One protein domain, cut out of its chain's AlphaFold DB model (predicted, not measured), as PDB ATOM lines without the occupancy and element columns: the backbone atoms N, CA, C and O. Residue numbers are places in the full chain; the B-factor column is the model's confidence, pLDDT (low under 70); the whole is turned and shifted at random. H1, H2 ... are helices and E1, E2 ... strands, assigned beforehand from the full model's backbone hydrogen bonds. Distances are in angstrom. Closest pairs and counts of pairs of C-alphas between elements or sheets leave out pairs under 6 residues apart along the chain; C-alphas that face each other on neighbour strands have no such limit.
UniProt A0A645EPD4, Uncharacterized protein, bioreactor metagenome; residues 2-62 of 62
ATOM      1  N   SER A   2     238.870 188.390 222.630       56.84
ATOM      2  CA  SER A   2     238.846 189.733 223.234       56.84
ATOM      3  C   SER A   2     238.094 189.653 224.563       56.84
ATOM      4  O   SER A   2     236.926 189.259 224.583       56.84
ATOM      5  N   GLU A   3     238.773 189.963 225.668       61.28
ATOM      6  CA  GLU A   3     238.118 190.126 226.961       61.28
ATOM      7  C   GLU A   3     237.144 191.301 226.860       61.28
ATOM      8  O   GLU A   3     237.528 192.436 226.576       61.28
ATOM      9  N   LYS A   4     235.853 191.018 227.047       64.56
ATOM     10  CA  LYS A   4     234.839 192.066 227.115       64.56
ATOM     11  C   LYS A   4     235.005 192.793 228.445       64.56
ATOM     12  O   LYS A   4     234.555 192.305 229.478       64.56
ATOM     13  N   ILE A   5     235.640 193.959 228.410       70.38
ATOM     14  CA  ILE A   5     235.679 194.870 229.552       70.38
ATOM     15  C   ILE A   5     234.262 195.414 229.754       70.38
ATOM     16  O   ILE A   5     233.650 195.940 228.824       70.38
ATOM     17  N   ALA A   6     233.734 195.265 230.967       73.38
ATOM     18  CA  ALA A   6     232.460 195.843 231.377       73.38
ATOM     19  C   ALA A   6     232.739 197.107 232.206       73.38
ATOM     20  O   ALA A   6     232.874 196.999 233.431       73.38
ATOM     21  N   PRO A   7     232.874 198.286 231.570       76.75
ATOM     22  CA  PRO A   7     233.211 199.511 232.279       76.75
ATOM     23  C   PRO A   7     232.151 199.847 233.332       76.75
ATOM     24  O   PRO A   7     230.953 199.633 233.131       76.75
ATOM     25  N   THR A   8     232.597 200.381 234.469       78.06
ATOM     26  CA  THR A   8     231.684 200.914 235.488       78.06
ATOM     27  C   THR A   8     231.060 202.221 235.010       78.06
ATOM     28  O   THR A   8     229.873 202.443 235.222       78.06
ATOM     29  N   ILE A   9     231.844 203.058 234.328       81.94
ATOM     30  CA  ILE A   9     231.419 204.355 233.811       81.94
ATOM     31  C   ILE A   9     231.744 204.447 232.326       81.94
ATOM     32  O   ILE A   9     232.832 204.050 231.909       81.94
ATOM     33  N   VAL A  10     230.814 204.986 231.538       85.25
ATOM     34  CA  VAL A  10     231.048 205.304 230.125       85.25
ATOM     35  C   VAL A  10     230.844 206.793 229.885       85.25
ATOM     36  O   VAL A  10     229.831 207.351 230.291       85.25
ATOM     37  N   VAL A  11     231.794 207.416 229.192       88.19
ATOM     38  CA  VAL A  11     231.696 208.799 228.716       88.19
ATOM     39  C   VAL A  11     231.810 208.764 227.190       88.19
ATOM     40  O   VAL A  11     232.915 208.564 226.680       88.19
ATOM     41  N   PRO A  12     230.698 208.848 226.436       87.94
ATOM     42  CA  PRO A  12     230.768 208.900 224.986       87.94
ATOM     43  C   PRO A  12     231.393 210.229 224.548       87.94
ATOM     44  O   PRO A  12     231.056 211.291 225.064       87.94
ATOM     45  N   MET A  13     232.301 210.158 223.577       86.62
ATOM     46  CA  MET A  13     233.027 211.298 223.007       86.62
ATOM     47  C   MET A  13     233.011 211.203 221.481       86.62
ATOM     48  O   MET A  13     232.730 210.132 220.941       86.62
ATOM     49  N   HIS A  14     233.337 212.304 220.795       87.69
ATOM     50  CA  HIS A  14     233.407 212.371 219.329       87.69
ATOM     51  C   HIS A  14     232.164 211.796 218.639       87.69
ATOM     52  O   HIS A  14     232.259 210.939 217.764       87.69
ATOM     53  N   TYR A  15     230.990 212.260 219.052       89.50
ATOM     54  CA  TYR A  15     229.737 212.022 218.347       89.50
ATOM     55  C   TYR A  15     229.341 213.282 217.575       89.50
ATOM     56  O   TYR A  15     229.883 214.360 217.810       89.50
ATOM     57  N   LYS A  16     228.425 213.143 216.615       88.25
ATOM     58  CA  LYS A  16     228.002 214.264 215.777       88.25
ATOM     59  C   LYS A  16     227.301 215.350 216.600       88.25
ATOM     60  O   LYS A  16     226.302 215.057 217.258       88.25
ATOM     61  N   ASP A  17     227.805 216.574 216.495       84.69
ATOM     62  CA  ASP A  17     227.177 217.810 216.966       84.69
ATOM     63  C   ASP A  17     226.721 218.675 215.769       84.69
ATOM     64  O   ASP A  17     226.809 218.250 214.610       84.69
ATOM     65  N   GLU A  18     226.189 219.870 216.039       83.56
ATOM     66  CA  GLU A  18     225.718 220.804 215.005       83.56
ATOM     67  C   GLU A  18     226.851 221.473 214.203       83.56
ATOM     68  O   GLU A  18     226.618 221.954 213.094       83.56
ATOM     69  N   TYR A  19     228.080 221.464 214.726       84.12
ATOM     70  CA  TYR A  19     229.248 222.129 214.142       84.12
ATOM     71  C   TYR A  19     230.150 221.165 213.351       84.12
ATOM     72  O   TYR A  19     231.020 221.595 212.589       84.12
ATOM     73  N   SER A  20     229.962 219.855 213.512       81.62
ATOM     74  CA  SER A  20     230.824 218.830 212.939       81.62
ATOM     75  C   SER A  20     230.547 218.611 211.453       81.62
ATOM     76  O   SER A  20     229.481 218.145 211.043       81.62
ATOM     77  N   THR A  21     231.564 218.873 210.633       85.12
ATOM     78  CA  THR A  21     231.582 218.556 209.194       85.12
ATOM     79  C   THR A  21     232.087 217.140 208.902       85.12
ATOM     80  O   THR A  21     232.038 216.681 207.760       85.12
ATOM     81  N   LEU A  22     232.572 216.432 209.925       84.69
ATOM     82  CA  LEU A  22     233.100 215.079 209.808       84.69
ATOM     83  C   LEU A  22     231.955 214.061 209.686       84.69
ATOM     84  O   LEU A  22     230.876 214.228 210.258       84.69
ATOM     85  N   ASN A  23     232.199 212.961 208.967       88.00
ATOM     86  CA  ASN A  23     231.239 211.861 208.849       88.00
ATOM     87  C   ASN A  23     231.223 211.000 210.127       88.00
ATOM     88  O   ASN A  23     231.709 209.869 210.144       88.00
ATOM     89  N   ILE A  24     230.711 211.577 211.211       88.69
ATOM     90  CA  ILE A  24     230.595 210.966 212.535       88.69
ATOM     91  C   ILE A  24     229.130 210.583 212.777       88.69
ATOM     92  O   ILE A  24     228.206 211.276 212.345       88.69
ATOM     93  N   GLY A  25     228.906 209.457 213.457       88.88
ATOM     94  CA  GLY A  25     227.565 208.990 213.796       88.88
ATOM     95  C   GLY A  25     226.876 209.844 214.874       88.88
ATOM     96  O   GLY A  25     227.549 210.474 215.696       88.88
ATOM     97  N   PRO A  26     225.531 209.860 214.909       90.50
ATOM     98  CA  PRO A  26     224.785 210.508 215.982       90.50
ATOM     99  C   PRO A  26     224.953 209.755 217.310       90.50
ATOM    100  O   PRO A  26     225.183 208.546 217.331       90.50
ATOM    101  N   LEU A  27     224.777 210.465 218.425       89.62
ATOM    102  CA  LEU A  27     224.867 209.895 219.773       89.62
ATOM    103  C   LEU A  27     223.665 209.006 220.141       89.62
ATOM    104  O   LEU A  27     223.822 208.018 220.857       89.62
ATOM    105  N   GLN A  28     222.466 209.326 219.647       89.69
ATOM    106  CA  GLN A  28     221.219 208.677 220.079       89.69
ATOM    107  C   GLN A  28     221.223 207.136 219.952       89.69
ATOM    108  O   GLN A  28     220.903 206.477 220.940       89.69
ATOM    109  N   PRO A  29     221.693 206.522 218.844       92.06
ATOM    110  CA  PRO A  29     221.730 205.060 218.719       92.06
ATOM    111  C   PRO A  29     222.627 204.349 219.741       92.06
ATOM    112  O   PRO A  29     222.479 203.145 219.969       92.06
ATOM    113  N   PHE A  30     223.604 205.055 220.321       89.44
ATOM    114  CA  PHE A  30     224.398 204.538 221.433       89.44
ATOM    115  C   PHE A  30     223.588 204.572 222.736       89.44
ATOM    116  O   PHE A  30     223.572 203.578 223.460       89.44
ATOM    117  N   LEU A  31     222.872 205.669 222.998       87.75
ATOM    118  CA  LEU A  31     222.059 205.846 224.205       87.75
ATOM    119  C   LEU A  31     220.868 204.886 224.275       87.75
ATOM    120  O   LEU A  31     220.583 204.369 225.350       87.75
ATOM    121  N   ASP A  32     220.237 204.575 223.140       90.56
ATOM    122  CA  ASP A  32     219.085 203.657 223.064       90.56
ATOM    123  C   ASP A  32     219.416 202.229 223.537       90.56
ATOM    124  O   ASP A  32     218.532 201.447 223.883       90.56
ATOM    125  N   LYS A  33     220.706 201.867 223.562       86.56
ATOM    126  CA  LYS A  33     221.191 200.561 224.038       86.56
ATOM    127  C   LYS A  33     221.446 200.536 225.546       86.56
ATOM    128  O   LYS A  33     221.762 199.477 226.093       86.56
ATOM    129  N   LEU A  34     221.358 201.683 226.220       82.88
ATOM    130  CA  LEU A  34     221.640 201.830 227.642       82.88
ATOM    131  C   LEU A  34     220.349 201.767 228.458       82.88
ATOM    132  O   LEU A  34     219.309 202.275 228.058       82.88
ATOM    133  N   LYS A  35     220.427 201.189 229.662       78.69
ATOM    134  CA  LYS A  35     219.295 201.154 230.607       78.69
ATOM    135  C   LYS A  35     219.026 202.506 231.290       78.69
ATOM    136  O   LYS A  35     218.046 202.631 232.013       78.69
ATOM    137  N   GLY A  36     219.913 203.480 231.094       81.88
ATOM    138  CA  GLY A  36     219.852 204.822 231.663       81.88
ATOM    139  C   GLY A  36     221.182 205.552 231.483       81.88
ATOM    140  O   GLY A  36     222.235 204.914 231.389       81.88
ATOM    141  N   TYR A  37     221.125 206.878 231.419       86.94
ATOM    142  CA  TYR A  37     222.287 207.759 231.348       86.94
ATOM    143  C   TYR A  37     221.984 209.076 232.066       86.94
ATOM    144  O   TYR A  37     220.825 209.470 232.206       86.94
ATOM    145  N   GLU A  38     223.036 209.752 232.498       85.88
ATOM    146  CA  GLU A  38     222.995 211.085 233.083       85.88
ATOM    147  C   GLU A  38     223.569 212.076 232.068       85.88
ATOM    148  O   GLU A  38     224.587 211.801 231.426       85.88
ATOM    149  N   ARG A  39     222.891 213.209 231.876       85.19
ATOM    150  CA  ARG A  39     223.427 214.315 231.076       85.19
ATOM    151  C   ARG A  39     224.142 215.277 232.002       85.19
ATOM    152  O   ARG A  39     223.640 215.571 233.081       85.19
ATOM    153  N   VAL A  40     225.290 215.746 231.548       84.81
ATOM    154  CA  VAL A  40     226.146 216.673 232.274       84.81
ATOM    155  C   VAL A  40     226.463 217.831 231.339       84.81
ATOM    156  O   VAL A  40     226.702 217.615 230.149       84.81
ATOM    157  N   ASP A  41     226.473 219.051 231.864       81.69
ATOM    158  CA  ASP A  41     226.821 220.220 231.062       81.69
ATOM    159  C   ASP A  41     228.306 220.174 230.685       81.69
ATOM    160  O   ASP A  41     229.165 219.823 231.506       81.69
ATOM    161  N   CYS A  42     228.630 220.530 229.441       80.38
ATOM    162  CA  CYS A  42     230.016 220.624 229.004       80.38
ATOM    163  C   CYS A  42     230.825 221.582 229.899       80.38
ATOM    164  O   CYS A  42     230.384 222.679 230.227       80.38
ATOM    165  N   GLY A  43     232.035 221.160 230.279       81.56
ATOM    166  CA  GLY A  43     232.917 221.911 231.177       81.56
ATOM    167  C   GLY A  43     232.651 221.673 232.666       81.56
ATOM    168  O   GLY A  43     233.424 222.150 233.491       81.56
ATOM    169  N   SER A  44     231.610 220.912 233.019       83.12
ATOM    170  CA  SER A  44     231.373 220.512 234.407       83.12
ATOM    171  C   SER A  44     232.385 219.472 234.877       83.12
ATOM    172  O   SER A  44     232.808 218.595 234.122       83.12
ATOM    173  N   GLU A  45     232.705 219.514 236.166       82.12
ATOM    174  CA  GLU A  45     233.508 218.490 236.824       82.12
ATOM    175  C   GLU A  45     232.604 217.403 237.419       82.12
ATOM    176  O   GLU A  45     231.633 217.695 238.117       82.12
ATOM    177  N   VAL A  46     232.940 216.134 237.172       77.69
ATOM    178  CA  VAL A  46     232.285 214.986 237.813       77.69
ATOM    179  C   VAL A  46     233.303 214.307 238.721       77.69
ATOM    180  O   VAL A  46     234.257 213.686 238.250       77.69
ATOM    181  N   THR A  47     233.115 214.414 240.037       79.00
ATOM    182  CA  THR A  47     233.993 213.754 241.010       79.00
ATOM    183  C   THR A  47     233.611 212.284 241.165       79.00
ATOM    184  O   THR A  47     232.494 211.947 241.557       79.00
ATOM    185  N   LEU A  48     234.562 211.394 240.883       76.12
ATOM    186  CA  LEU A  48     234.391 209.948 241.003       76.12
ATOM    187  C   LEU A  48     235.005 209.450 242.317       76.12
ATOM    188  O   LEU A  48     236.219 209.295 242.424       76.12
ATOM    189  N   GLU A  49     234.173 209.164 243.318       74.31
ATOM    190  CA  GLU A  49     234.638 208.557 244.571       74.31
ATOM    191  C   GLU A  49     234.750 207.030 244.445       74.31
ATOM    192  O   GLU A  49     233.756 206.321 244.233       74.31
ATOM    193  N   ALA A  50     235.963 206.500 244.626       66.44
ATOM    194  CA  ALA A  50     236.207 205.061 244.667       66.44
ATOM    195  C   ALA A  50     235.342 204.397 245.760       66.44
ATOM    196  O   ALA A  50     235.368 204.796 246.920       66.44
ATOM    197  N   GLY A  51     234.548 203.390 245.381       65.56
ATOM    198  CA  GLY A  51     233.625 202.686 246.284       65.56
ATOM    199  C   GLY A  51     232.185 203.218 246.312       65.56
ATOM    200  O   GLY A  51     231.308 202.514 246.806       65.56
ATOM    201  N   LYS A  52     231.904 204.394 245.725       62.72
ATOM    202  CA  LYS A  52     230.532 204.928 245.550       62.72
ATOM    203  C   LYS A  52     230.085 205.029 244.090       62.72
ATOM    204  O   LYS A  52     228.980 205.498 243.819       62.72
ATOM    205  N   LEU A  53     230.916 204.574 243.151       61.81
ATOM    206  CA  LEU A  53     230.610 204.604 241.721       61.81
ATOM    207  C   LEU A  53     229.402 203.714 241.419       61.81
ATOM    208  O   LEU A  53     229.508 202.486 241.355       61.81
ATOM    209  N   LYS A  54     228.242 204.338 241.205       62.06
ATOM    210  CA  LYS A  54     227.121 203.662 240.556       62.06
ATOM    211  C   LYS A  54     227.502 203.445 239.096       62.06
ATOM    212  O   LYS A  54     228.072 204.328 238.460       62.06
ATOM    213  N   ARG A  55     227.198 202.258 238.565       68.25
ATOM    214  CA  ARG A  55     227.339 202.013 237.127       68.25
ATOM    215  C   ARG A  55     226.505 203.039 236.363       68.25
ATOM    216  O   ARG A  55     225.321 203.175 236.666       68.25
ATOM    217  N   GLY A  56     227.100 203.728 235.397       72.06
ATOM    218  CA  GLY A  56     226.431 204.843 234.735       72.06
ATOM    219  C   GLY A  56     227.098 205.284 233.444       72.06
ATOM    220  O   GLY A  56     228.250 204.957 233.165       72.06
ATOM    221  N   VAL A  57     226.348 206.025 232.639       76.69
ATOM    222  CA  VAL A  57     226.862 206.681 231.437       76.69
ATOM    223  C   VAL A  57     226.666 208.176 231.609       76.69
ATOM    224  O   VAL A  57     225.533 208.600 231.818       76.69
ATOM    225  N   TYR A  58     227.752 208.943 231.531       76.44
ATOM    226  CA  TYR A  58     227.738 210.401 231.636       76.44
ATOM    227  C   TYR A  58     227.937 210.999 230.258       76.44
ATOM    228  O   TYR A  58     228.956 210.762 229.615       76.44
ATOM    229  N   VAL A  59     226.957 211.762 229.804       77.62
ATOM    230  CA  VAL A  59     226.945 212.370 228.479       77.62
ATOM    231  C   VAL A  59     227.176 213.866 228.635       77.62
ATOM    232  O   VAL A  59     226.288 214.565 229.114       77.62
ATOM    233  N   PHE A  60     228.344 214.343 228.209       72.50
ATOM    234  CA  PHE A  60     228.656 215.771 228.179       72.50
ATOM    235  C   PHE A  60     228.127 216.370 226.891       72.50
ATOM    236  O   PHE A  60     228.659 216.045 225.830       72.50
ATOM    237  N   THR A  61     227.078 217.181 226.977       65.62
ATOM    238  CA  THR A  61     226.468 217.845 225.816       65.62
ATOM    239  C   THR A  61     226.969 219.279 225.697       65.62
ATOM    240  O   THR A  61     227.100 219.963 226.715       65.62
ATOM    241  N   PHE A  62     227.262 219.696 224.466       63.28
ATOM    242  CA  PHE A  62     227.620 221.066 224.092       63.28
ATOM    243  C   PHE A  62     226.369 221.866 223.736       63.28
ATOM    244  O   PHE A  62     225.405 221.228 223.244       63.28
TER     245      PHE A  62
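AT A GLANCE: This is residues 2 to 62 of the 62 residues of an uncharacterized protein of bioreactor metagenome (UniProt A0A645EPD4). There is little regular structure: mostly loops round a small core of two parallel strands, E1 and E2, with residues 9 to 10 pairing with E2 on the side away from E1. The loop round Thr 21 and the loop round Gly 51 reach to opposite ends of the longest axis. The 61 printed residues hold H1, E1 and E2 in that order, a mixed class with 14 residues in named elements; the whole is loose, radius of gyration of the C-alphas 13.3 A, spanning 40 by 32 by 20 A.

IN THESE COORDINATES: Residues 2 to 27 have no named element. H1 is residues 28 to 31, 5.1 A, from C-alpha 28 at (221.219, 208.677, 220.079). E1 is residues 38 to 41, 10.1 A. E2 is residues 56 to 61, 15.8 A, ending at C-alpha 61 (226.468, 217.845, 225.816).

HOW THE PARTS SIT: E1 and E2 are parallel neighbours at 31 degrees; N 38 and O 57 are within hydrogen-bond range at 2.8 A. H1 and E2 are apart. H1 is too short for an O i to N i+4 pair; its one O i to N i+3 pair is within range.

THE WHOLE: The C-alphas of Thr 21 and Gly 51, the two farthest apart, are 40.4 A apart. The printed part has no cut. The link E1 to E2 is long. Residues 2 to 4, 50 to 55 and 61 to 62 have pLDDT under 70.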